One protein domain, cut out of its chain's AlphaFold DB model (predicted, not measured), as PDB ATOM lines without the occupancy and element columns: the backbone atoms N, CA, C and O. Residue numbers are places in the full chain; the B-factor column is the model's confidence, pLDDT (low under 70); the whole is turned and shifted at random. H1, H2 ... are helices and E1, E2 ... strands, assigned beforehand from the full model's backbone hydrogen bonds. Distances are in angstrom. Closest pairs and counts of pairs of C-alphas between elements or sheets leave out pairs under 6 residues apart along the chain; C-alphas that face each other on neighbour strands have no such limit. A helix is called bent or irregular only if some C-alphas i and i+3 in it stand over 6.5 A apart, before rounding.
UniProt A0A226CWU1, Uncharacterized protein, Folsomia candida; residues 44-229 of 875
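This is residues 44 to 229 of the 875 residues of an uncharacterized protein of Folsomia candida (UniProt A0A226CWU1). A strongly twisted wall of seven strands runs through the domain, with H2 and H3 over one face and H4 over the opposite face near the E8 and E9 end. The small hairpin E4 and E5 lies off the sheet at one end of the longest axis, and long loops wind round the rest. The printed part has 186 residues with four named helices and nine named strands, in the order E1 H1 E2 E3 H2 E4 E5 E6 H3 E7 E8 E9 H4. The large sheet is mixed, in the order E2 E1 E3 E6 E7 E8 E9; the class is mixed, helices and strands, with under half of the residues in named elements. The whole is compact, with a radius of gyration of the C-alphas of 16.2 A and spans of 50 by 37 by 36 A.

Begin with the large sheet: find C-alpha 44 at (33.861, 3.070, -13.470), where E1 starts its run over residues 44 to 49. Beside it are E2, residues 68 to 72, and E3, residues 103 to 109, 19.6 A long. Then come E6, residues 155 to 161, 19.0 A, E7, residues 185 to 190, E8, residues 193 to 199, 19.5 A, and E9, residues 211 to 215. The helices are H1, residues 55 to 61, H2, residues 127 to 135, 11.7 A, H3, residues 165 to 172, and H4, residues 221 to 228, ending at C-alpha 228 (25.672, -12.047, -27.558). Look for E4 at residues 138 to 140 and E5 at 147 to 149.

E3 and E6 are parallel, with N 108 and O 158 2.8 A apart, within hydrogen-bond range. E7, E8 and E9 form a meander, each strand the antiparallel neighbour of the one before; N 188 and O 195 are 2.9 A apart, N 196 and O 214 2.8 A. E1, H1, E2 and E6, H3, E7 are strand-helix-strand units, parallel neighbour strands with a helix between, with right-handed crossovers. The helices on both faces make three layers: H2 lies over E3 at a height over the sheet of 9.0 A, closest at the C-alphas of Ser 106 and Ser 133, 5.6 A. H3 is on the same face, H4 on the opposite face. H1, irregular with C-alphas 57 and 60 7.2 A apart, only grazes the sheet. Every O i to N i+4 pair is within range in H2, H3 and H4; H1 has 1 of 3, and 3 of 4 O i to N i+3 pairs.

The C-alphas farthest apart, of Thr 143 and Arg 192, are 52.3 A apart. The printed part has no cut. The links E2 to E3, E3 to H2, H3 to E7 and E8 to E9 are long. Mean pLDDT of the printed part is 77.1, and it is under 70 in 56 residues, among them 74 to 100 and 137 to 153.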
ATOM      1  N   ASP A  44      33.568   3.252 -14.895       86.94
ATOM      2  CA  ASP A  44      33.861   3.070 -13.470       86.94
ATOM      3  C   ASP A  44      33.900   1.570 -13.169       86.94
ATOM      4  O   ASP A  44      32.969   0.834 -13.497       86.94
ATOM      5  N   LEU A  45      34.999   1.096 -12.594       89.69
ATOM      6  CA  LEU A  45      35.206  -0.307 -12.277       89.69
ATOM      7  C   LEU A  45      34.897  -0.559 -10.803       89.69
ATOM      8  O   LEU A  45      35.698  -0.275  -9.917       89.69
ATOM      9  N   GLN A  46      33.750  -1.158 -10.529       90.06
ATOM     10  CA  GLN A  46      33.363  -1.580  -9.194       90.06
ATOM     11  C   GLN A  46      33.764  -3.042  -8.964       90.06
ATOM     12  O   GLN A  46      33.537  -3.895  -9.815       90.06
ATOM     13  N   ILE A  47      34.346  -3.361  -7.813       90.19
ATOM     14  CA  ILE A  47      34.778  -4.722  -7.476       90.19
ATOM     15  C   ILE A  47      34.166  -5.111  -6.151       90.19
ATOM     16  O   ILE A  47      34.452  -4.489  -5.134       90.19
ATOM     17  N   LEU A  48      33.323  -6.135  -6.168       91.00
ATOM     18  CA  LEU A  48      32.667  -6.670  -4.986       91.00
ATOM     19  C   LEU A  48      33.411  -7.945  -4.571       91.00
ATOM     20  O   LEU A  48      33.605  -8.822  -5.413       91.00
ATOM     21  N   HIS A  49      33.833  -8.066  -3.308       90.19
ATOM     22  CA  HIS A  49      34.529  -9.269  -2.814       90.19
ATOM     23  C   HIS A  49      34.184  -9.629  -1.361       90.19
ATOM     24  O   HIS A  49      33.874  -8.744  -0.573       90.19
ATOM     25  N   ASP A  50      34.242 -10.914  -0.981       87.38
ATOM     26  CA  ASP A  50      33.821 -11.423   0.345       87.38
ATOM     27  C   ASP A  50      34.955 -11.767   1.330       87.38
ATOM     28  O   ASP A  50      34.667 -12.199   2.447       87.38
ATOM     29  N   GLY A  51      36.232 -11.577   0.986       79.38
ATOM     30  CA  GLY A  51      37.335 -11.914   1.901       79.38
ATOM     31  C   GLY A  51      38.733 -11.591   1.382       79.38
ATOM     32  O   GLY A  51      38.868 -10.870   0.388       79.38
ATOM     33  N   ASP A  52      39.737 -12.161   2.066       70.81
ATOM     34  CA  ASP A  52      41.172 -12.132   1.736       70.81
ATOM     35  C   ASP A  52      41.422 -12.781   0.366       70.81
ATOM     36  O   ASP A  52      41.808 -13.949   0.249       70.81
ATOM     37  N   LEU A  53      41.141 -12.035  -0.700       72.75
ATOM     38  CA  LEU A  53      41.582 -12.381  -2.040       72.75
ATOM     39  C   LEU A  53      43.109 -12.302  -2.047       72.75
ATOM     40  O   LEU A  53      43.682 -11.266  -1.704       72.75
ATOM     41  N   THR A  54      43.775 -13.388  -2.444       78.69
ATOM     42  CA  THR A  54      45.213 -13.331  -2.720       78.69
ATOM     43  C   THR A  54      45.460 -12.287  -3.812       78.69
ATOM     44  O   THR A  54      44.610 -12.071  -4.684       78.69
ATOM     45  N   SER A  55      46.623 -11.630  -3.778       76.50
ATOM     46  CA  SER A  55      47.017 -10.608  -4.763       76.50
ATOM     47  C   SER A  55      46.847 -11.070  -6.212       76.50
ATOM     48  O   SER A  55      46.607 -10.259  -7.105       76.50
ATOM     49  N   ASP A  56      46.907 -12.380  -6.431       78.38
ATOM     50  CA  ASP A  56      46.834 -13.023  -7.737       78.38
ATOM     51  C   ASP A  56      45.450 -12.889  -8.383       78.38
ATOM     52  O   ASP A  56      45.369 -12.658  -9.591       78.38
ATOM     53  N   TYR A  57      44.357 -12.910  -7.605       78.88
ATOM     54  CA  TYR A  57      42.996 -12.708  -8.133       78.88
ATOM     55  C   TYR A  57      42.747 -11.278  -8.610       78.88
ATOM     56  O   TYR A  57      41.853 -11.043  -9.416       78.88
ATOM     57  N   VAL A  58      43.536 -10.326  -8.117       81.56
ATOM     58  CA  VAL A  58      43.407  -8.894  -8.407       81.56
ATOM     59  C   VAL A  58      44.520  -8.428  -9.360       81.56
ATOM     60  O   VAL A  58      44.517  -7.294  -9.830       81.56
ATOM     61  N   SER A  59      45.455  -9.317  -9.717       84.31
ATOM     62  CA  SER A  59      46.601  -9.021 -10.586       84.31
ATOM     63  C   SER A  59      46.202  -8.529 -11.982       84.31
ATOM     64  O   SER A  59      46.941  -7.764 -12.598       84.31
ATOM     65  N   PHE A  60      45.004  -8.883 -12.463       84.38
ATOM     66  CA  PHE A  60      44.477  -8.393 -13.740       84.38
ATOM     67  C   PHE A  60      44.152  -6.891 -13.742       84.38
ATOM     68  O   PHE A  60      43.983  -6.303 -14.807       84.38
ATOM     69  N   LEU A  61      44.072  -6.275 -12.559       83.25
ATOM     70  CA  LEU A  61      43.888  -4.834 -12.389       83.25
ATOM     71  C   LEU A  61      45.196  -4.056 -12.331       83.25
ATOM     72  O   LEU A  61      45.172  -2.825 -12.389       83.25
ATOM     73  N   GLN A  62      46.321  -4.750 -12.146       83.06
ATOM     74  CA  GLN A  62      47.629  -4.121 -12.242       83.06
ATOM     75  C   GLN A  62      47.747  -3.610 -13.681       83.06
ATOM     76  O   GLN A  62      47.485  -4.365 -14.616       83.06
ATOM     77  N   ASP A  63      48.070  -2.324 -13.837       82.25
ATOM     78  CA  ASP A  63      48.202  -1.607 -15.117       82.25
ATOM     79  C   ASP A  63      46.902  -1.007 -15.717       82.25
ATOM     80  O   ASP A  63      46.955  -0.395 -16.784       82.25
ATOM     81  N   LEU A  64      45.742  -1.095 -15.042       81.06
ATOM     82  CA  LEU A  64      44.506  -0.429 -15.499       81.06
ATOM     83  C   LEU A  64      44.373   1.005 -14.960       81.06
ATOM     84  O   LEU A  64      44.287   1.225 -13.753       81.06
ATOM     85  N   TYR A  65      44.240   1.977 -15.868       81.50
ATOM     86  CA  TYR A  65      43.999   3.397 -15.562       81.50
ATOM     87  C   TYR A  65      42.505   3.750 -15.409       81.50
ATOM     88  O   TYR A  65      42.074   4.844 -15.774       81.50
ATOM     89  N   LEU A  66      41.691   2.822 -14.900       81.56
ATOM     90  CA  LEU A  66      40.257   3.044 -14.697       81.56
ATOM     91  C   LEU A  66      39.970   3.567 -13.289       81.56
ATOM     92  O   LEU A  66      40.612   3.159 -12.318       81.56
ATOM     93  N   ALA A  67      38.965   4.441 -13.181       76.81
ATOM     94  CA  ALA A  67      38.366   4.766 -11.893       76.81
ATOM     95  C   ALA A  67      37.873   3.464 -11.253       76.81
ATOM     96  O   ALA A  67      37.235   2.664 -11.937       76.81
ATOM     97  N   ARG A  68      38.220   3.217  -9.985       81.81
ATOM     98  CA  ARG A  68      37.900   1.951  -9.320       81.81
ATOM     99  C   ARG A  68      37.266   2.150  -7.955       81.81
ATOM    100  O   ARG A  68      37.756   2.931  -7.145       81.81
ATOM    101  N   THR A  69      36.227   1.368  -7.691       81.06
ATOM    102  CA  THR A  69      35.516   1.318  -6.414       81.06
ATOM    103  C   THR A  69      35.565  -0.108  -5.875       81.06
ATOM    104  O   THR A  69      34.910  -0.996  -6.413       81.06
ATOM    105  N   ILE A  70      36.329  -0.354  -4.813       81.62
ATOM    106  CA  ILE A  70      36.410  -1.682  -4.189       81.62
ATOM    107  C   ILE A  70      35.427  -1.725  -3.021       81.62
ATOM    108  O   ILE A  70      35.527  -0.938  -2.085       81.62
ATOM    109  N   ILE A  71      34.468  -2.642  -3.082       81.25
ATOM    110  CA  ILE A  71      33.442  -2.837  -2.065       81.25
ATOM    111  C   ILE A  71      33.663  -4.192  -1.412       81.25
ATOM    112  O   ILE A  71      33.476  -5.251  -2.017       81.25
ATOM    113  N   PHE A  72      34.027  -4.142  -0.139       83.06
ATOM    114  CA  PHE A  72      34.077  -5.327   0.694       83.06
ATOM    115  C   PHE A  72      32.650  -5.733   1.087       83.06
ATOM    116  O   PHE A  72      31.895  -4.930   1.637       83.06
ATOM    117  N   MET A  73      32.291  -6.986   0.813       82.38
ATOM    118  CA  MET A  73      30.976  -7.589   1.047       82.38
ATOM    119  C   MET A  73      31.026  -8.674   2.147       82.38
ATOM    120  O   MET A  73      30.572  -9.801   1.916       82.38
ATOM    121  N   PRO A  74      31.572  -8.402   3.353       66.88
ATOM    122  CA  PRO A  74      31.647  -9.405   4.404       66.88
ATOM    123  C   PRO A  74      30.255  -9.662   4.989       66.88
ATOM    124  O   PRO A  74      29.497  -8.736   5.263       66.88
ATOM    125  N   GLN A  75      29.934 -10.927   5.257       58.34
ATOM    126  CA  GLN A  75      28.789 -11.330   6.090       58.34
ATOM    127  C   GLN A  75      27.376 -10.927   5.606       58.34
ATOM    128  O   GLN A  75      26.452 -10.834   6.415       58.34
ATOM    129  N   PHE A  76      27.135 -10.802   4.298       59.84
ATOM    130  CA  PHE A  76      25.765 -10.665   3.762       59.84
ATOM    131  C   PHE A  76      24.880 -11.918   3.940       59.84
ATOM    132  O   PHE A  76      23.698 -11.899   3.614       59.84
ATOM    133  N   GLU A  77      25.425 -12.998   4.503       55.03
ATOM    134  CA  GLU A  77      24.800 -14.321   4.564       55.03
ATOM    135  C   GLU A  77      23.652 -14.494   5.559       55.03
ATOM    136  O   GLU A  77      22.851 -15.402   5.372       55.03
ATOM    137  N   LYS A  78      23.567 -13.694   6.632       58.47
ATOM    138  CA  LYS A  78      22.687 -14.045   7.770       58.47
ATOM    139  C   LYS A  78      21.627 -13.015   8.171       58.47
ATOM    140  O   LYS A  78      20.861 -13.308   9.084       58.47
ATOM    141  N   ARG A  79      21.571 -11.808   7.583       54.28
ATOM    142  CA  ARG A  79      20.714 -10.716   8.125       54.28
ATOM    143  C   ARG A  79      19.990  -9.799   7.132       54.28
ATOM    144  O   ARG A  79      19.301  -8.882   7.578       54.28
ATOM    145  N   VAL A  80      20.125  -9.972   5.820       57.25
ATOM    146  CA  VAL A  80      19.540  -9.018   4.857       57.25
ATOM    147  C   VAL A  80      18.244  -9.567   4.271       57.25
ATOM    148  O   VAL A  80      18.193  -9.969   3.116       57.25
ATOM    149  N   ASP A  81      17.179  -9.541   5.073       59.88
ATOM    150  CA  ASP A  81      15.813  -9.752   4.570       59.88
ATOM    151  C   ASP A  81      15.182  -8.444   4.042       59.88
ATOM    152  O   ASP A  81      14.126  -8.475   3.417       59.88
ATOM    153  N   SER A  82      15.802  -7.268   4.265       62.12
ATOM    154  CA  SER A  82      15.240  -5.979   3.817       62.12
ATOM    155  C   SER A  82      16.279  -4.953   3.346       62.12
ATOM    156  O   SER A  82      17.337  -4.799   3.948       62.12
ATOM    157  N   PHE A  83      15.916  -4.168   2.324       62.22
ATOM    158  CA  PHE A  83      16.693  -3.051   1.754       62.22
ATOM    159  C   PHE A  83      17.235  -2.062   2.803       62.22
ATOM    160  O   PHE A  83      18.313  -1.492   2.642       62.22
ATOM    161  N   ARG A  84      16.505  -1.862   3.913       64.75
ATOM    162  CA  ARG A  84      16.880  -0.903   4.966       64.75
ATOM    163  C   ARG A  84      18.203  -1.240   5.648       64.75
ATOM    164  O   ARG A  84      18.860  -0.317   6.121       64.75
ATOM    165  N   SER A  85      18.612  -2.509   5.691       63.19
ATOM    166  CA  SER A  85      19.887  -2.883   6.313       63.19
ATOM    167  C   SER A  85      21.104  -2.508   5.460       63.19
ATOM    168  O   SER A  85      22.186  -2.337   6.011       63.19
ATOM    169  N   ILE A  86      20.929  -2.299   4.149       65.88
ATOM    170  CA  ILE A  86      22.012  -1.916   3.229       65.88
ATOM    171  C   ILE A  86      22.389  -0.434   3.403       65.88
ATOM    172  O   ILE A  86      23.555  -0.069   3.288       65.88
ATOM    173  N   ILE A  87      21.427   0.426   3.761       62.62
ATOM    174  CA  ILE A  87      21.637   1.881   3.918       62.62
ATOM    175  C   ILE A  87      22.592   2.211   5.085       62.62
ATOM    176  O   ILE A  87      23.218   3.269   5.082       62.62
ATOM    177  N   GLY A  88      22.724   1.315   6.068       60.94
ATOM    178  CA  GLY A  88      23.616   1.481   7.222       60.94
ATOM    179  C   GLY A  88      25.060   1.017   7.006       60.94
ATOM    180  O   GLY A  88      25.842   1.051   7.953       60.94
ATOM    181  N   LEU A  89      25.419   0.547   5.809       62.31
ATOM    182  CA  LEU A  89      26.734  -0.035   5.546       62.31
ATOM    183  C   LEU A  89      27.798   1.043   5.318       62.31
ATOM    184  O   LEU A  89      27.622   1.958   4.515       62.31
ATOM    185  N   SER A  90      28.937   0.902   5.994       56.38
ATOM    186  CA  SER A  90      30.138   1.694   5.727       56.38
ATOM    187  C   SER A  90      30.928   1.046   4.590       56.38
ATOM    188  O   SER A  90      31.602   0.038   4.799       56.38
ATOM    189  N   PHE A  91      30.851   1.609   3.388       64.19
ATOM    190  CA  PHE A  91      31.757   1.277   2.288       64.19
ATOM    191  C   PHE A  91      32.981   2.202   2.321       64.19
ATOM    192  O   PHE A  91      32.868   3.391   2.625       64.19
ATOM    193  N   ILE A  92      34.156   1.662   1.998       57.66
ATOM    194  CA  ILE A  92      35.368   2.457   1.788       57.66
ATOM    195  C   ILE A  92      35.399   2.813   0.302       57.66
ATOM    196  O   ILE A  92      35.686   1.966  -0.534       57.66
ATOM    197  N   ILE A  93      35.058   4.057  -0.032       61.06
ATOM    198  CA  ILE A  93      35.245   4.592  -1.385       61.06
ATOM    199  C   ILE A  93      36.545   5.386  -1.387       61.06
ATOM    200  O   ILE A  93      36.694   6.331  -0.610       61.06
ATOM    201  N   ASP A  94      37.469   5.033  -2.277       58.12
ATOM    202  CA  ASP A  94      38.618   5.884  -2.569       58.12
ATOM    203  C   ASP A  94      38.178   7.035  -3.481       58.12
ATOM    204  O   ASP A  94      38.247   6.973  -4.710       58.12
ATOM    205  N   VAL A  95      37.703   8.107  -2.845       56.06
ATOM    206  CA  VAL A  95      37.153   9.287  -3.525       56.06
ATOM    207  C   VAL A  95      38.184   9.949  -4.452       56.06
ATOM    208  O   VAL A  95      37.805  10.648  -5.390       56.06
ATOM    209  N   SER A  96      39.486   9.717  -4.230       51.88
ATOM    210  CA  SER A  96      40.558  10.302  -5.043       51.88
ATOM    211  C   SER A  96      40.664   9.688  -6.446       51.88
ATOM    212  O   SER A  96      41.169  10.337  -7.365       51.88
ATOM    213  N   VAL A  97      40.133   8.473  -6.632       60.88
ATOM    214  CA  VAL A  97      40.203   7.709  -7.890       60.88
ATOM    215  C   VAL A  97      38.823   7.534  -8.535       60.88
ATOM    216  O   VAL A  97      38.733   7.260  -9.731       60.88
ATOM    217  N   THR A  98      37.729   7.742  -7.797       57.97
ATOM    218  CA  THR A  98      36.371   7.639  -8.349       57.97
ATOM    219  C   THR A  98      35.962   8.894  -9.114       57.97
ATOM    220  O   THR A  98      35.876   9.983  -8.544       57.97
ATOM    221  N   ARG A  99      35.636   8.744 -10.400       64.00
ATOM    222  CA  ARG A  99      34.955   9.772 -11.199       64.00
ATOM    223  C   ARG A  99      33.661   9.196 -11.777       64.00
ATOM    224  O   ARG A  99      33.700   8.055 -12.230       64.00
ATOM    225  N   PRO A 100      32.562   9.975 -11.830       62.72
ATOM    226  CA  PRO A 100      31.350   9.611 -12.559       62.72
ATOM    227  C   PRO A 100      31.651   9.351 -14.027       62.72
ATOM    228  O   PRO A 100      31.772  10.271 -14.832       62.72
ATOM    229  N   ALA A 101      31.774   8.070 -14.356       70.75
ATOM    230  CA  ALA A 101      31.807   7.581 -15.716       70.75
ATOM    231  C   ALA A 101      30.380   7.294 -16.202       70.75
ATOM    232  O   ALA A 101      29.496   6.948 -15.419       70.75
ATOM    233  N   GLY A 102      30.148   7.430 -17.511       72.44
ATOM    234  CA  GLY A 102      28.843   7.136 -18.116       72.44
ATOM    235  C   GLY A 102      28.481   5.646 -18.110       72.44
ATOM    236  O   GLY A 102      27.313   5.315 -18.305       72.44
ATOM    237  N   ASN A 103      29.466   4.774 -17.882       82.25
ATOM    238  CA  ASN A 103      29.345   3.323 -17.798       82.25
ATOM    239  C   ASN A 103      29.956   2.830 -16.481       82.25
ATOM    240  O   ASN A 103      30.956   3.387 -16.025       82.25
ATOM    241  N   LYS A 104      29.417   1.752 -15.910       86.94
ATOM    242  CA  LYS A 104      29.973   1.079 -14.731       86.94
ATOM    243  C   LYS A 104      30.041  -0.422 -14.949       86.94
ATOM    244  O   LYS A 104      29.064  -1.047 -15.349       86.94
ATOM    245  N   ILE A 105      31.188  -1.007 -14.660       90.44
ATOM    246  CA  ILE A 105      31.419  -2.447 -14.724       90.44
ATOM    247  C   ILE A 105      31.594  -2.931 -13.295       90.44
ATOM    248  O   ILE A 105      32.471  -2.439 -12.596       90.44
ATOM    249  N   SER A 106      30.778  -3.884 -12.859       92.12
ATOM    250  CA  SER A 106      30.800  -4.374 -11.480       92.12
ATOM    251  C   SER A 106      31.235  -5.834 -11.444       92.12
ATOM    252  O   SER A 106      30.428  -6.719 -11.700       92.12
ATOM    253  N   ILE A 107      32.497  -6.107 -11.130       93.19
ATOM    254  CA  ILE A 107      33.060  -7.463 -11.100       93.19
ATOM    255  C   ILE A 107      32.843  -8.094  -9.723       93.19
ATOM    256  O   ILE A 107      33.193  -7.504  -8.703       93.19
ATOM    257  N   TRP A 108      32.279  -9.300  -9.687       93.88
ATOM    258  CA  TRP A 108      32.057 -10.049  -8.451       93.88
ATOM    259  C   TRP A 108      33.142 -11.106  -8.279       93.88
ATOM    260  O   TRP A 108      33.260 -12.035  -9.080       93.88
ATOM    261  N   LEU A 109      33.906 -10.975  -7.199       92.31
ATOM    262  CA  LEU A 109      34.984 -11.872  -6.806       92.31
ATOM    263  C   LEU A 109      34.639 -12.507  -5.457       92.31
ATOM    264  O   LEU A 109      35.112 -12.077  -4.408       92.31
ATOM    265  N   SER A 110      33.784 -13.527  -5.483       90.88
ATOM    266  CA  SER A 110      33.472 -14.310  -4.285       90.88
ATOM    267  C   SER A 110      34.337 -15.564  -4.231       90.88
ATOM    268  O   SER A 110      34.392 -16.334  -5.195       90.88
ATOM    269  N   LYS A 111      34.947 -15.831  -3.070       89.19
ATOM    270  CA  LYS A 111      35.681 -17.080  -2.808       89.19
ATOM    271  C   LYS A 111      34.820 -18.313  -3.095       89.19
ATOM    272  O   LYS A 111      35.343 -19.349  -3.498       89.19
ATOM    273  N   ARG A 112      33.503 -18.196  -2.913       87.38
ATOM    274  CA  ARG A 112      32.529 -19.273  -3.128       87.38
ATOM    275  C   ARG A 112      32.299 -19.554  -4.602       87.38
ATOM    276  O   ARG A 112      32.367 -20.710  -4.991       87.38
ATOM    277  N   LEU A 113      32.120 -18.515  -5.419       90.19
ATOM    278  CA  LEU A 113      32.000 -18.653  -6.878       90.19
ATOM    279  C   LEU A 113      33.277 -19.235  -7.516       90.19
ATOM    280  O   LEU A 113      33.245 -19.815  -8.597       90.19
ATOM    281  N   LEU A 114      34.418 -19.102  -6.836       90.38
ATOM    282  CA  LEU A 114      35.718 -19.593  -7.295       90.38
ATOM    283  C   LEU A 114      36.143 -20.930  -6.656       90.38
ATOM    284  O   LEU A 114      37.226 -21.439  -6.983       90.38
ATOM    285  N   ALA A 115      35.330 -21.500  -5.760       87.50
ATOM    286  CA  ALA A 115      35.606 -22.770  -5.095       87.50
ATOM    287  C   ALA A 115      35.340 -23.961  -6.033       87.50
ATOM    288  O   ALA A 115      34.419 -23.936  -6.839       87.50
ATOM    289  N   LYS A 116      36.150 -25.027  -5.932       81.88
ATOM    290  CA  LYS A 116      36.011 -26.217  -6.796       81.88
ATOM    291  C   LYS A 116      34.859 -27.147  -6.399       81.88
ATOM    292  O   LYS A 116      34.340 -27.825  -7.271       81.88
ATOM    293  N   ASN A 117      34.485 -27.196  -5.117       81.44
ATOM    294  CA  ASN A 117      33.482 -28.133  -4.597       81.44
ATOM    295  C   ASN A 117      32.429 -27.403  -3.756       81.44
ATOM    296  O   ASN A 117      32.770 -26.711  -2.798       81.44
ATOM    297  N   LEU A 118      31.153 -27.625  -4.088       78.06
ATOM    298  CA  LEU A 118      29.971 -27.032  -3.451       78.06
ATOM    299  C   LEU A 118      29.437 -27.875  -2.269       78.06
ATOM    300  O   LEU A 118      28.230 -27.980  -2.067       78.06
ATOM    301  N   GLN A 119      30.300 -28.563  -1.515       74.19
ATOM    302  CA  GLN A 119      29.824 -29.454  -0.447       74.19
ATOM    303  C   GLN A 119      29.411 -28.647   0.803       74.19
ATOM    304  O   GLN A 119      30.249 -28.066   1.486       74.19
ATOM    305  N   SER A 120      28.094 -28.625   1.051       63.22
ATOM    306  CA  SER A 120      27.375 -28.254   2.287       63.22
ATOM    307  C   SER A 120      27.505 -26.829   2.849       63.22
ATOM    308  O   SER A 120      27.272 -26.635   4.042       63.22
ATOM    309  N   LEU A 121      27.860 -25.825   2.048       61.28
ATOM    310  CA  LEU A 121      27.808 -24.435   2.514       61.28
ATOM    311  C   LEU A 121      26.388 -23.868   2.397       61.28
ATOM    312  O   LEU A 121      25.780 -23.977   1.334       61.28
ATOM    313  N   ASP A 122      25.909 -23.211   3.462       72.75
ATOM    314  CA  ASP A 122      24.770 -22.283   3.403       72.75
ATOM    315  C   ASP A 122      24.980 -21.351   2.201       72.75
ATOM    316  O   ASP A 122      25.986 -20.637   2.137       72.75
ATOM    317  N   ILE A 123      24.091 -21.418   1.209       64.69
ATOM    318  CA  ILE A 123      24.228 -20.661  -0.038       64.69
ATOM    319  C   ILE A 123      23.893 -19.190   0.274       64.69
ATOM    320  O   ILE A 123      22.775 -18.904   0.711       64.69
ATOM    321  N   PRO A 124      24.825 -18.232   0.088       67.25
ATOM    322  CA  PRO A 124      24.511 -16.819   0.240       67.25
ATOM    323  C   PRO A 124      23.508 -16.418  -0.830       67.25
ATOM    324  O   PRO A 124      23.705 -16.706  -2.008       67.25
ATOM    325  N   LYS A 125      22.507 -15.623  -0.457       78.38
ATOM    326  CA  LYS A 125      21.687 -14.932  -1.451       78.38
ATOM    327  C   LYS A 125      22.526 -13.831  -2.109       78.38
ATOM    328  O   LYS A 125      22.772 -12.784  -1.506       78.38
ATOM    329  N   PHE A 126      22.942 -14.032  -3.361       87.38
ATOM    330  CA  PHE A 126      23.679 -13.024  -4.140       87.38
ATOM    331  C   PHE A 126      22.799 -11.840  -4.592       87.38
ATOM    332  O   PHE A 126      23.289 -10.887  -5.196       87.38
ATOM    333  N   THR A 127      21.512 -11.825  -4.235       83.69
ATOM    334  CA  THR A 127      20.584 -10.703  -4.450       83.69
ATOM    335  C   THR A 127      21.141  -9.367  -3.943       83.69
ATOM    336  O   THR A 127      21.023  -8.352  -4.626       83.69
ATOM    337  N   ALA A 128      21.798  -9.349  -2.776       83.06
ATOM    338  CA  ALA A 128      22.397  -8.127  -2.235       83.06
ATOM    339  C   ALA A 128      23.597  -7.643  -3.069       83.06
ATOM    340  O   ALA A 128      23.764  -6.442  -3.257       83.06
ATOM    341  N   TRP A 129      24.399  -8.566  -3.611       89.75
ATOM    342  CA  TRP A 129      25.522  -8.241  -4.499       89.75
ATOM    343  C   TRP A 129      25.037  -7.605  -5.783       89.75
ATOM    344  O   TRP A 129      25.557  -6.573  -6.202       89.75
ATOM    345  N   LEU A 130      23.979  -8.178  -6.349       87.56
ATOM    346  CA  LEU A 130      23.326  -7.619  -7.511       87.56
ATOM    347  C   LEU A 130      22.814  -6.214  -7.244       87.56
ATOM    348  O   LEU A 130      23.156  -5.303  -7.989       87.56
ATOM    349  N   MET A 131      22.087  -6.029  -6.146       82.81
ATOM    350  CA  MET A 131      21.556  -4.729  -5.758       82.81
ATOM    351  C   MET A 131      22.660  -3.683  -5.583       82.81
ATOM    352  O   MET A 131      22.557  -2.587  -6.121       82.81
ATOM    353  N   VAL A 132      23.745  -4.018  -4.877       85.06
ATOM    354  CA  VAL A 132      24.904  -3.123  -4.712       85.06
ATOM    355  C   VAL A 132      25.537  -2.805  -6.066       85.06
ATOM    356  O   VAL A 132      25.830  -1.644  -6.360       85.06
ATOM    357  N   SER A 133      25.685  -3.814  -6.922       87.38
ATOM    358  CA  SER A 133      26.300  -3.654  -8.236       87.38
ATOM    359  C   SER A 133      25.489  -2.777  -9.194       87.38
ATOM    360  O   SER A 133      26.068  -2.038  -9.987       87.38
ATOM    361  N   THR A 134      24.159  -2.772  -9.098       81.62
ATOM    362  CA  THR A 134      23.292  -2.028 -10.024       81.62
ATOM    363  C   THR A 134      22.807  -0.701  -9.448       81.62
ATOM    364  O   THR A 134      22.896   0.321 -10.121       81.62
ATOM    365  N   THR A 135      22.363  -0.672  -8.193       76.12
ATOM    366  CA  THR A 135      21.687   0.489  -7.590       76.12
ATOM    367  C   THR A 135      22.653   1.516  -6.993       76.12
ATOM    368  O   THR A 135      22.368   2.712  -6.991       76.12
ATOM    369  N   PHE A 136      23.823   1.097  -6.504       74.88
ATOM    370  CA  PHE A 136      24.715   1.973  -5.739       74.88
ATOM    371  C   PHE A 136      25.841   2.500  -6.644       74.88
ATOM    372  O   PHE A 136      26.786   1.774  -6.958       74.88
ATOM    373  N   HIS A 137      25.707   3.744  -7.129       69.19
ATOM    374  CA  HIS A 137      26.688   4.393  -8.018       69.19
ATOM    375  C   HIS A 137      27.444   5.544  -7.333       69.19
ATOM    376  O   HIS A 137      28.663   5.500  -7.243       69.19
ATOM    377  N   TYR A 138      26.735   6.542  -6.796       64.56
ATOM    378  CA  TYR A 138      27.320   7.636  -6.006       64.56
ATOM    379  C   TYR A 138      26.429   7.979  -4.832       64.56
ATOM    380  O   TYR A 138      25.204   7.890  -4.937       64.56
ATOM    381  N   THR A 139      27.037   8.431  -3.741       55.75
ATOM    382  CA  THR A 139      26.315   8.984  -2.606       55.75
ATOM    383  C   THR A 139      26.549  10.483  -2.549       55.75
ATOM    384  O   THR A 139      27.684  10.951  -2.508       55.75
ATOM    385  N   SER A 140      25.470  11.263  -2.568       51.91
ATOM    386  CA  SER A 140      25.556  12.683  -2.234       51.91
ATOM    387  C   SER A 140      24.760  12.958  -0.969       51.91
ATOM    388  O   SER A 140      23.596  12.566  -0.844       51.91
ATOM    389  N   LYS A 141      25.407  13.622  -0.010       51.75
ATOM    390  CA  LYS A 141      24.819  14.029   1.266       51.75
ATOM    391  C   LYS A 141      24.319  15.471   1.152       51.75
ATOM    392  O   LYS A 141      24.847  16.367   1.795       51.75
ATOM    393  N   LEU A 142      23.318  15.703   0.303       52.38
ATOM    394  CA  LEU A 142      22.768  17.048   0.072       52.38
ATOM    395  C   LEU A 142      21.702  17.460   1.108       52.38
ATOM    396  O   LEU A 142      21.450  18.647   1.266       52.38
ATOM    397  N   THR A 143      21.094  16.519   1.846       53.25
ATOM    398  CA  THR A 143      19.959  16.816   2.756       53.25
ATOM    399  C   THR A 143      19.962  16.005   4.060       53.25
ATOM    400  O   THR A 143      18.908  15.645   4.573       53.25
ATOM    401  N   GLY A 144      21.133  15.623   4.581       59.50
ATOM    402  CA  GLY A 144      21.236  14.798   5.801       59.50
ATOM    403  C   GLY A 144      20.885  13.311   5.620       59.50
ATOM    404  O   GLY A 144      21.239  12.500   6.471       59.50
ATOM    405  N   SER A 145      20.290  12.930   4.487       54.78
ATOM    406  CA  SER A 145      20.131  11.550   4.023       54.78
ATOM    407  C   SER A 145      20.999  11.297   2.789       54.78
ATOM    408  O   SER A 145      21.180  12.175   1.942       54.78
ATOM    409  N   TRP A 146      21.567  10.095   2.695       56.84
ATOM    410  CA  TRP A 146      22.298   9.663   1.508       56.84
ATOM    411  C   TRP A 146      21.305   9.427   0.370       56.84
ATOM    412  O   TRP A 146      20.453   8.543   0.468       56.84
ATOM    413  N   LYS A 147      21.405  10.211  -0.708       57.56
ATOM    414  CA  LYS A 147      20.715   9.900  -1.963       57.56
ATOM    415  C   LYS A 147      21.691   9.160  -2.864       57.56
ATOM    416  O   LYS A 147      22.706   9.725  -3.274       57.56
ATOM    417  N   TYR A 148      21.385   7.895  -3.116       62.56
ATOM    418  CA  TYR A 148      22.103   7.091  -4.089       62.56
ATOM    419  C   TYR A 148      21.645   7.512  -5.482       62.56
ATOM    420  O   TYR A 148      20.446   7.545  -5.757       62.56
ATOM    421  N   ILE A 149      22.589   7.874  -6.349       59.66
ATOM    422  CA  ILE A 149      22.289   7.952  -7.777       59.66
ATOM    423  C   ILE A 149      22.287   6.514  -8.268       59.66
ATOM    424  O   ILE A 149      23.336   5.884  -8.366       59.66
ATOM    425  N   SER A 150      21.106   5.999  -8.550       60.00
ATOM    426  CA  SER A 150      20.943   4.756  -9.275       60.00
ATOM    427  C   SER A 150      21.041   5.028 -10.762       60.00
ATOM    428  O   SER A 150      20.169   5.610 -11.409       60.00
ATOM    429  N   ALA A 151      22.147   4.596 -11.341       61.41
ATOM    430  CA  ALA A 151      22.197   4.376 -12.768       61.41
ATOM    431  C   ALA A 151      22.106   2.869 -12.947       61.41
ATOM    432  O   ALA A 151      23.080   2.189 -12.689       61.41
ATOM    433  N   ILE A 152      20.945   2.341 -13.341       62.28
ATOM    434  CA  ILE A 152      20.856   0.964 -13.868       62.28
ATOM    435  C   ILE A 152      21.383   0.936 -15.311       62.28
ATOM    436  O   ILE A 152      21.918  -0.064 -15.789       62.28
ATOM    437  N   LYS A 153      21.286   2.081 -16.000       64.50
ATOM    438  CA  LYS A 153      21.794   2.269 -17.357       64.50
ATOM    439  C   LYS A 153      23.307   2.117 -17.368       64.50
ATOM    440  O   LYS A 153      23.987   2.702 -16.531       64.50
ATOM    441  N   ASN A 154      23.798   1.371 -18.352       75.69
ATOM    442  CA  ASN A 154      25.219   1.119 -18.558       75.69
ATOM    443  C   ASN A 154      25.922   0.490 -17.343       75.69
ATOM    444  O   ASN A 154      27.120   0.699 -17.158       75.69
ATOM    445  N   THR A 155      25.187  -0.258 -16.514       83.19
ATOM    446  CA  THR A 155      25.786  -1.088 -15.466       83.19
ATOM    447  C   THR A 155      25.938  -2.507 -15.957       83.19
ATOM    448  O   THR A 155      24.983  -3.094 -16.455       83.19
ATOM    449  N   TYR A 156      27.143  -3.045 -15.823       89.12
ATOM    450  CA  TYR A 156      27.526  -4.353 -16.329       89.12
ATOM    451  C   TYR A 156      28.037  -5.210 -15.161       89.12
ATOM    452  O   TYR A 156      29.248  -5.267 -14.932       89.12
ATOM    453  N   PRO A 157      27.148  -5.819 -14.349       91.62
ATOM    454  CA  PRO A 157      27.549  -6.805 -13.355       91.62
ATOM    455  C   PRO A 157      28.139  -8.055 -14.016       91.62
ATOM    456  O   PRO A 157      27.461  -8.767 -14.760       91.62
ATOM    457  N   ILE A 158      29.407  -8.326 -13.719       93.06
ATOM    458  CA  ILE A 158      30.181  -9.453 -14.229       93.06
ATOM    459  C   ILE A 158      30.433 -10.435 -13.089       93.06
ATOM    460  O   ILE A 158      31.214 -10.168 -12.177       93.06
ATOM    461  N   ILE A 159      29.797 -11.599 -13.169       94.12
ATOM    462  CA  ILE A 159      29.970 -12.690 -12.213       94.12
ATOM    463  C   ILE A 159      31.067 -13.611 -12.723       94.12
ATOM    464  O   ILE A 159      30.901 -14.248 -13.760       94.12
ATOM    465  N   ILE A 160      32.177 -13.711 -11.998       93.69
ATOM    466  CA  ILE A 160      33.266 -14.623 -12.350       93.69
ATOM    467  C   ILE A 160      33.125 -15.894 -11.518       93.69
ATOM    468  O   ILE A 160      33.100 -15.837 -10.290       93.69
ATOM    469  N   THR A 161      33.025 -17.045 -12.181       93.69
ATOM    470  CA  THR A 161      32.797 -18.325 -11.504       93.69
ATOM    471  C   THR A 161      33.527 -19.479 -12.186       93.69
ATOM    472  O   THR A 161      33.747 -19.465 -13.397       93.69
ATOM    473  N   LYS A 162      33.921 -20.486 -11.399       92.75
ATOM    474  CA  LYS A 162      34.445 -21.770 -11.908       92.75
ATOM    475  C   LYS A 162      33.352 -22.825 -12.079       92.75
ATOM    476  O   LYS A 162      33.625 -23.899 -12.609       92.75
ATOM    477  N   PHE A 163      32.144 -22.530 -11.612       92.31
ATOM    478  CA  PHE A 163      30.997 -23.410 -11.760       92.31
ATOM    479  C   PHE A 163      30.590 -23.559 -13.223       92.31
ATOM    480  O   PHE A 163      30.864 -22.698 -14.063       92.31
ATOM    481  N   SER A 164      29.902 -24.656 -13.525       93.62
ATOM    482  CA  SER A 164      29.104 -24.746 -14.745       93.62
ATOM    483  C   SER A 164      27.982 -23.700 -14.725       93.62
ATOM    484  O   SER A 164      27.655 -23.129 -13.686       93.62
ATOM    485  N   LEU A 165      27.369 -23.433 -15.882       92.88
ATOM    486  CA  LEU A 165      26.252 -22.487 -15.957       92.88
ATOM    487  C   LEU A 165      25.072 -22.917 -15.069       92.88
ATOM    488  O   LEU A 165      24.466 -22.066 -14.431       92.88
ATOM    489  N   GLU A 166      24.766 -24.216 -15.028       91.50
ATOM    490  CA  GLU A 166      23.679 -24.790 -14.219       91.50
ATOM    491  C   GLU A 166      23.935 -24.584 -12.727       91.50
ATOM    492  O   GLU A 166      23.100 -24.028 -12.014       91.50
ATOM    493  N   GLU A 167      25.135 -24.943 -12.272       91.75
ATOM    494  CA  GLU A 167      25.564 -24.735 -10.891       91.75
ATOM    495  C   GLU A 167      25.588 -23.242 -10.543       91.75
ATOM    496  O   GLU A 167      25.042 -22.845  -9.519       91.75
ATOM    497  N   ALA A 168      26.141 -22.388 -11.408       90.69
ATOM    498  CA  ALA A 168      26.169 -20.943 -11.193       90.69
ATOM    499  C   ALA A 168      24.752 -20.358 -11.087       90.69
ATOM    500  O   ALA A 168      24.475 -19.610 -10.154       90.69
ATOM    501  N   ALA A 169      23.846 -20.724 -11.997       88.38
ATOM    502  CA  ALA A 169      22.454 -20.284 -11.971       88.38
ATOM    503  C   ALA A 169      21.734 -20.744 -10.692       88.38
ATOM    504  O   ALA A 169      20.991 -19.963 -10.103       88.38
ATOM    505  N   SER A 170      22.004 -21.969 -10.221       86.62
ATOM    506  CA  SER A 170      21.450 -22.463  -8.954       86.62
ATOM    507  C   SER A 170      22.034 -21.764  -7.724       86.62
ATOM    508  O   SER A 170      21.291 -21.446  -6.806       86.62
ATOM    509  N   VAL A 171      23.339 -21.473  -7.707       86.94
ATOM    510  CA  VAL A 171      24.035 -20.882  -6.550       86.94
ATOM    511  C   VAL A 171      23.703 -19.406  -6.396       86.94
ATOM    512  O   VAL A 171      23.684 -18.882  -5.285       86.94
ATOM    513  N   LEU A 172      23.467 -18.710  -7.506       86.19
ATOM    514  CA  LEU A 172      23.173 -17.289  -7.461       86.19
ATOM    515  C   LEU A 172      21.826 -16.996  -6.784       86.19
ATOM    516  O   LEU A 172      21.711 -15.921  -6.194       86.19
ATOM    517  N   GLU A 173      20.852 -17.922  -6.848       78.12
ATOM    518  CA  GLU A 173      19.477 -17.784  -6.327       78.12
ATOM    519  C   GLU A 173      18.970 -16.334  -6.376       78.12
ATOM    520  O   GLU A 173      18.489 -15.767  -5.388       78.12
ATOM    521  N   ILE A 174      19.136 -15.674  -7.526       71.88
ATOM    522  CA  ILE A 174      18.757 -14.271  -7.655       71.88
ATOM    523  C   ILE A 174      17.237 -14.245  -7.741       71.88
ATOM    524  O   ILE A 174      16.663 -14.352  -8.823       71.88
ATOM    525  N   TYR A 175      16.587 -14.100  -6.585       66.00
ATOM    526  CA  TYR A 175      15.179 -13.741  -6.512       66.00
ATOM    527  C   TYR A 175      15.027 -12.395  -7.214       66.00
ATOM    528  O   TYR A 175      15.448 -11.355  -6.704       66.00
ATOM    529  N   SER A 176      14.475 -12.439  -8.424       57.03
ATOM    530  CA  SER A 176      14.338 -11.296  -9.321       57.03
ATOM    531  C   SER A 176      13.326 -10.265  -8.829       57.03
ATOM    532  O   SER A 176      13.250  -9.197  -9.429       57.03
ATOM    533  N   HIS A 177      12.643 -10.530  -7.702       57.31
ATOM    534  CA  HIS A 177      11.397  -9.869  -7.316       57.31
ATOM    535  C   HIS A 177      11.378  -8.347  -7.270       57.31
ATOM    536  O   HIS A 177      10.303  -7.764  -7.298       57.31
ATOM    537  N   ASN A 178      12.536  -7.684  -7.242       57.81
ATOM    538  CA  ASN A 178      12.607  -6.224  -7.238       57.81
ATOM    539  C   ASN A 178      13.885  -5.636  -7.865       57.81
ATOM    540  O   ASN A 178      14.151  -4.449  -7.671       57.81
ATOM    541  N   ILE A 179      14.725  -6.426  -8.548       65.44
ATOM    542  CA  ILE A 179      16.020  -5.924  -9.045       65.44
ATOM    543  C   ILE A 179      16.092  -6.062 -10.555       65.44
ATOM    544  O   ILE A 179      16.318  -7.143 -11.095       65.44
ATOM    545  N   TYR A 180      15.969  -4.920 -11.221       67.31
ATOM    546  CA  TYR A 180      16.114  -4.814 -12.661       67.31
ATOM    547  C   TYR A 180      17.585  -4.637 -13.015       67.31
ATOM    548  O   TYR A 180      18.237  -3.684 -12.593       67.31
ATOM    549  N   TYR A 181      18.123  -5.568 -13.794       74.75
ATOM    550  CA  TYR A 181      19.474  -5.486 -14.329       74.75
ATOM    551  C   TYR A 181      19.423  -5.741 -15.827       74.75
ATOM    552  O   TYR A 181      18.990  -6.794 -16.293       74.75
ATOM    553  N   GLU A 182      19.845  -4.741 -16.595       68.25
ATOM    554  CA  GLU A 182      19.801  -4.816 -18.054       68.25
ATOM    555  C   GLU A 182      20.954  -5.651 -18.618       68.25
ATOM    556  O   GLU A 182      20.824  -6.152 -19.729       68.25
ATOM    557  N   SER A 183      22.044  -5.848 -17.871       78.62
ATOM    558  CA  SER A 183      23.292  -6.405 -18.407       78.62
ATOM    559  C   SER A 183      23.994  -7.326 -17.401       78.62
ATOM    560  O   SER A 183      25.051  -6.983 -16.886       78.62
ATOM    561  N   LEU A 184      23.407  -8.481 -17.070       87.06
ATOM    562  CA  LEU A 184      24.085  -9.481 -16.232       87.06
ATOM    563  C   LEU A 184      24.880 -10.475 -17.074       87.06
ATOM    564  O   LEU A 184      24.347 -11.088 -18.003       87.06
ATOM    565  N   PHE A 185      26.137 -10.660 -16.682       87.44
ATOM    566  CA  PHE A 185      27.097 -11.532 -17.334       87.44
ATOM    567  C   PHE A 185      27.587 -12.573 -16.349       87.44
ATOM    568  O   PHE A 185      27.889 -12.256 -15.197       87.44
ATOM    569  N   ILE A 186      27.766 -13.790 -16.843       90.31
ATOM    570  CA  ILE A 186      28.493 -14.831 -16.133       90.31
ATOM    571  C   ILE A 186      29.712 -15.200 -16.978       90.31
ATOM    572  O   ILE A 186      29.586 -15.669 -18.109       90.31
ATOM    573  N   LEU A 187      30.902 -14.961 -16.434       91.56
ATOM    574  CA  LEU A 187      32.172 -15.415 -16.980       91.56
ATOM    575  C   LEU A 187      32.524 -16.756 -16.340       91.56
ATOM    576  O   LEU A 187      32.922 -16.822 -15.175       91.56
ATOM    577  N   LEU A 188      32.364 -17.820 -17.122       91.94
ATOM    578  CA  LEU A 188      32.687 -19.183 -16.723       91.94
ATOM    579  C   LEU A 188      34.162 -19.455 -17.030       91.94
ATOM    580  O   LEU A 188      34.581 -19.453 -18.194       91.94
ATOM    581  N   ILE A 189      34.944 -19.705 -15.986       90.25
ATOM    582  CA  ILE A 189      36.350 -20.078 -16.093       90.25
ATOM    583  C   ILE A 189      36.440 -21.601 -16.188       90.25
ATOM    584  O   ILE A 189      36.231 -22.309 -15.203       90.25
ATOM    585  N   SER A 190      36.783 -22.113 -17.370       87.56
ATOM    586  CA  SER A 190      36.994 -23.541 -17.608       87.56
ATOM    587  C   SER A 190      38.438 -23.815 -18.021       87.56
ATOM    588  O   SER A 190      39.110 -22.960 -18.591       87.56
ATOM    589  N   GLY A 191      38.915 -25.049 -17.827       85.00
ATOM    590  CA  GLY A 191      40.224 -25.479 -18.340       85.00
ATOM    591  C   GLY A 191      40.351 -25.398 -19.871       85.00
ATOM    592  O   GLY A 191      41.452 -25.510 -20.394       85.00
ATOM    593  N   ARG A 192      39.236 -25.197 -20.589       86.50
ATOM    594  CA  ARG A 192      39.183 -24.994 -22.047       86.50
ATOM    595  C   ARG A 192      39.161 -23.517 -22.474       86.50
ATOM    596  O   ARG A 192      39.010 -23.253 -23.660       86.50
ATOM    597  N   GLY A 193      39.275 -22.579 -21.532       88.62
ATOM    598  CA  GLY A 193      39.224 -21.138 -21.782       88.62
ATOM    599  C   GLY A 193      38.073 -20.437 -21.057       88.62
ATOM    600  O   GLY A 193      37.372 -21.027 -20.228       88.62
ATOM    601  N   LEU A 194      37.887 -19.156 -21.375       90.69
ATOM    602  CA  LEU A 194      36.789 -18.343 -20.857       90.69
ATOM    603  C   LEU A 194      35.539 -18.527 -21.715       90.69
ATOM    604  O   LEU A 194      35.583 -18.385 -22.935       90.69
ATOM    605  N   LYS A 195      34.402 -18.792 -21.076       93.44
ATOM    606  CA  LYS A 195      33.093 -18.810 -21.734       93.44
ATOM    607  C   LYS A 195      32.240 -17.684 -21.159       93.44
ATOM    608  O   LYS A 195      32.005 -17.636 -19.955       93.44
ATOM    609  N   ILE A 196      31.797 -16.774 -22.021       92.31
ATOM    610  CA  ILE A 196      30.904 -15.670 -21.665       92.31
ATOM    611  C   ILE A 196      29.484 -16.181 -21.824       92.31
ATOM    612  O   ILE A 196      29.142 -16.681 -22.892       92.31
ATOM    613  N   CYS A 197      28.672 -16.038 -20.786       93.31
ATOM    614  CA  CYS A 197      27.246 -16.314 -20.811       93.31
ATOM    615  C   CYS A 197      26.481 -15.030 -20.502       93.31
ATOM    616  O   CYS A 197      26.648 -14.432 -19.436       93.31
ATOM    617  N   VAL A 198      25.647 -14.607 -21.444       90.44
ATOM    618  CA  VAL A 198      24.836 -13.395 -21.347       90.44
ATOM    619  C   VAL A 198      23.399 -13.786 -21.099       90.44
ATOM    620  O   VAL A 198      22.836 -14.592 -21.836       90.44
ATOM    621  N   LYS A 199      22.786 -13.201 -20.072       86.25
ATOM    622  CA  LYS A 199      21.382 -13.468 -19.781       86.25
ATOM    623  C   LYS A 199      20.473 -12.854 -20.863       86.25
ATOM    624  O   LYS A 199      20.487 -11.638 -21.102       86.25
ATOM    625  N   ARG A 200      19.635 -13.691 -21.471       80.56
ATOM    626  CA  ARG A 200      18.477 -13.320 -22.287       80.56
ATOM    627  C   ARG A 200      17.486 -12.509 -21.454       80.56
ATOM    628  O   ARG A 200      17.294 -12.735 -20.258       80.56
ATOM    629  N   LEU A 201      16.859 -11.530 -22.094       70.62
ATOM    630  CA  LEU A 201      15.811 -10.730 -21.462       70.62
ATOM    631  C   LEU A 201      14.559 -11.586 -21.241       70.62
ATOM    632  O   LEU A 201      14.283 -12.489 -22.020       70.62
ATOM    633  N   ALA A 202      13.790 -11.238 -20.213       65.31
ATOM    634  CA  ALA A 202      12.470 -11.778 -19.872       65.31
ATOM    635  C   ALA A 202      12.438 -13.254 -19.475       65.31
ATOM    636  O   ALA A 202      11.382 -13.873 -19.507       65.31
ATOM    637  N   LEU A 203      13.589 -13.814 -19.101       71.00
ATOM    638  CA  LEU A 203      13.667 -15.154 -18.545       71.00
ATOM    639  C   LEU A 203      14.281 -15.114 -17.142       71.00
ATOM    640  O   LEU A 203      15.151 -14.285 -16.834       71.00
ATOM    641  N   LEU A 204      13.830 -16.021 -16.275       71.38
ATOM    642  CA  LEU A 204      14.337 -16.138 -14.912       71.38
ATOM    643  C   LEU A 204      15.833 -16.513 -14.934       71.38
ATOM    644  O   LEU A 204      16.247 -17.362 -15.729       71.38
ATOM    645  N   PRO A 205      16.666 -15.906 -14.065       70.88
ATOM    646  CA  PRO A 205      18.111 -16.153 -14.042       70.88
ATOM    647  C   PRO A 205      18.482 -17.579 -13.629       70.88
ATOM    648  O   PRO A 205      19.608 -17.994 -13.881       70.88
ATOM    649  N   ASN A 206      17.549 -18.314 -13.022       73.19
ATOM    650  CA  ASN A 206      17.770 -19.674 -12.534       73.19
ATOM    651  C   ASN A 206      17.555 -20.737 -13.627       73.19
ATOM    652  O   ASN A 206      17.782 -21.916 -13.380       73.19
ATOM    653  N   ILE A 207      17.110 -20.340 -14.824       80.12
ATOM    654  CA  ILE A 207      16.904 -21.245 -15.959       80.12
ATOM    655  C   ILE A 207      18.112 -21.109 -16.890       80.12
ATOM    656  O   ILE A 207      18.467 -20.010 -17.307       80.12
ATOM    657  N   THR A 208      18.773 -22.213 -17.223       82.62
ATOM    658  CA  THR A 208      19.986 -22.186 -18.058       82.62
ATOM    659  C   THR A 208      19.722 -21.821 -19.510       82.62
ATOM    660  O   THR A 208      20.555 -21.165 -20.131       82.62
ATOM    661  N   GLU A 209      18.532 -22.138 -20.019       85.50
ATOM    662  CA  GLU A 209      18.036 -21.698 -21.333       85.50
ATOM    663  C   GLU A 209      17.927 -20.166 -21.447       85.50
ATOM    664  O   GLU A 209      17.839 -19.617 -22.548       85.50
ATOM    665  N   SER A 210      17.988 -19.463 -20.313       84.06
ATOM    666  CA  SER A 210      18.026 -18.008 -20.246       84.06
ATOM    667  C   SER A 210      19.382 -17.411 -20.591       84.06
ATOM    668  O   SER A 210      19.497 -16.196 -20.500       84.06
ATOM    669  N   TYR A 211      20.417 -18.182 -20.935       89.69
ATOM    670  CA  TYR A 211      21.740 -17.626 -21.231       89.69
ATOM    671  C   TYR A 211      22.238 -18.014 -22.620       89.69
ATOM    672  O   TYR A 211      22.317 -19.189 -22.970       89.69
ATOM    673  N   ASP A 212      22.667 -17.006 -23.377       91.38
ATOM    674  CA  ASP A 212      23.424 -17.188 -24.609       91.38
ATOM    675  C   ASP A 212      24.907 -17.208 -24.280       91.38
ATOM    676  O   ASP A 212      25.461 -16.226 -23.776       91.38
ATOM    677  N   CYS A 213      25.557 -18.338 -24.549       93.12
ATOM    678  CA  CYS A 213      26.960 -18.504 -24.221       93.12
ATOM    679  C   CYS A 213      27.846 -18.690 -25.447       93.12
ATOM    680  O   CYS A 213      27.548 -19.502 -26.322       93.12
ATOM    681  N   LYS A 214      29.013 -18.045 -25.438       93.69
ATOM    682  CA  LYS A 214      30.069 -18.219 -26.442       93.69
ATOM    683  C   LYS A 214      31.427 -18.299 -25.750       93.69
ATOM    684  O   LYS A 214      31.633 -17.702 -24.695       93.69
ATOM    685  N   LEU A 215      32.346 -19.071 -26.324       92.44
ATOM    686  CA  LEU A 215      33.757 -18.990 -25.945       92.44
ATOM    687  C   LEU A 215      34.252 -17.573 -26.254       92.44
ATOM    688  O   LEU A 215      33.986 -17.059 -27.340       92.44
ATOM    689  N   ALA A 216      34.884 -16.937 -25.273       87.38
ATOM    690  CA  ALA A 216      35.456 -15.612 -25.435       87.38
ATOM    691  C   ALA A 216      36.634 -15.697 -26.402       87.38
ATOM    692  O   ALA A 216      37.535 -16.510 -26.190       87.38
ATOM    693  N   ASP A 217      36.645 -14.843 -27.420       82.25
ATOM    694  CA  ASP A 217      37.833 -14.674 -28.246       82.25
ATOM    695  C   ASP A 217      38.846 -13.813 -27.460       82.25
ATOM    696  O   ASP A 217      38.479 -12.771 -26.896       82.25
ATOM    697  N   ASP A 218      40.108 -14.253 -27.385       73.88
ATOM    698  CA  ASP A 218      41.155 -13.637 -26.556       73.88
ATOM    699  C   ASP A 218      41.259 -12.117 -26.815       73.88
ATOM    700  O   ASP A 218      41.770 -11.666 -27.840       73.88
ATOM    701  N   GLY A 219      40.741 -11.308 -25.881       75.06
ATOM    702  CA  GLY A 219      40.823  -9.839 -25.902       75.06
ATOM    703  C   GLY A 219      39.604  -9.065 -26.409       75.06
ATOM    704  O   GLY A 219      39.680  -7.839 -26.500       75.06
ATOM    705  N   LYS A 220      38.471  -9.716 -26.716       80.69
ATOM    706  CA  LYS A 220      37.250  -9.032 -27.207       80.69
ATOM    707  C   LYS A 220      35.987  -9.317 -26.395       80.69
ATOM    708  O   LYS A 220      34.888  -9.291 -26.934       80.69
ATOM    709  N   ILE A 221      36.121  -9.506 -25.085       79.62
ATOM    710  CA  ILE A 221      35.010  -9.916 -24.208       79.62
ATOM    711  C   ILE A 221      33.817  -8.949 -24.244       79.62
ATOM    712  O   ILE A 221      32.679  -9.396 -24.370       79.62
ATOM    713  N   LEU A 222      34.047  -7.631 -24.202       77.19
ATOM    714  CA  LEU A 222      32.951  -6.658 -24.317       77.19
ATOM    715  C   LEU A 222      32.307  -6.636 -25.710       77.19
ATOM    716  O   LEU A 222      31.089  -6.525 -25.824       77.19
ATOM    717  N   ALA A 223      33.100  -6.777 -26.772       79.75
ATOM    718  CA  ALA A 223      32.561  -6.834 -28.130       79.75
ATOM    719  C   ALA A 223      31.772  -8.134 -28.369       79.75
ATOM    720  O   ALA A 223      30.763  -8.135 -29.071       79.75
ATOM    721  N   ASP A 224      32.207  -9.242 -27.765       81.44
ATOM    722  CA  ASP A 224      31.459 -10.493 -27.753       81.44
ATOM    723  C   ASP A 224      30.166 -10.355 -26.951       81.44
ATOM    724  O   ASP A 224      29.138 -10.850 -27.396       81.44
ATOM    725  N   TYR A 225      30.158  -9.613 -25.840       82.06
ATOM    726  CA  TYR A 225      28.914  -9.296 -25.143       82.06
ATOM    727  C   TYR A 225      27.916  -8.541 -26.018       82.06
ATOM    728  O   TYR A 225      26.755  -8.941 -26.090       82.06
ATOM    729  N   GLU A 226      28.341  -7.475 -26.698       78.19
ATOM    730  CA  GLU A 226      27.445  -6.710 -27.575       78.19
ATOM    731  C   GLU A 226      26.823  -7.593 -28.663       78.19
ATOM    732  O   GLU A 226      25.661  -7.413 -29.022       78.19
ATOM    733  N   ARG A 227      27.576  -8.584 -29.155       81.81
ATOM    734  CA  ARG A 227      27.101  -9.572 -30.134       81.81
ATOM    735  C   ARG A 227      26.181 -10.628 -29.526       81.81
ATOM    736  O   ARG A 227      25.276 -11.094 -30.211       81.81
ATOM    737  N   LEU A 228      26.436 -11.027 -28.281       82.06
ATOM    738  CA  LEU A 228      25.672 -12.047 -27.558       82.06
ATOM    739  C   LEU A 228      24.423 -11.506 -26.890       82.06
ATOM    740  O   LEU A 228      23.600 -12.294 -26.456       82.06
ATOM    741  N   THR A 229      24.286 -10.191 -26.774       76.94
ATOM    742  CA  THR A 229      23.105  -9.566 -26.196       76.94
ATOM    743  C   THR A 229      21.973  -9.668 -27.217       76.94
ATOM    744  O   THR A 229      21.957  -8.882 -28.171       76.94
TER     745      THR A 229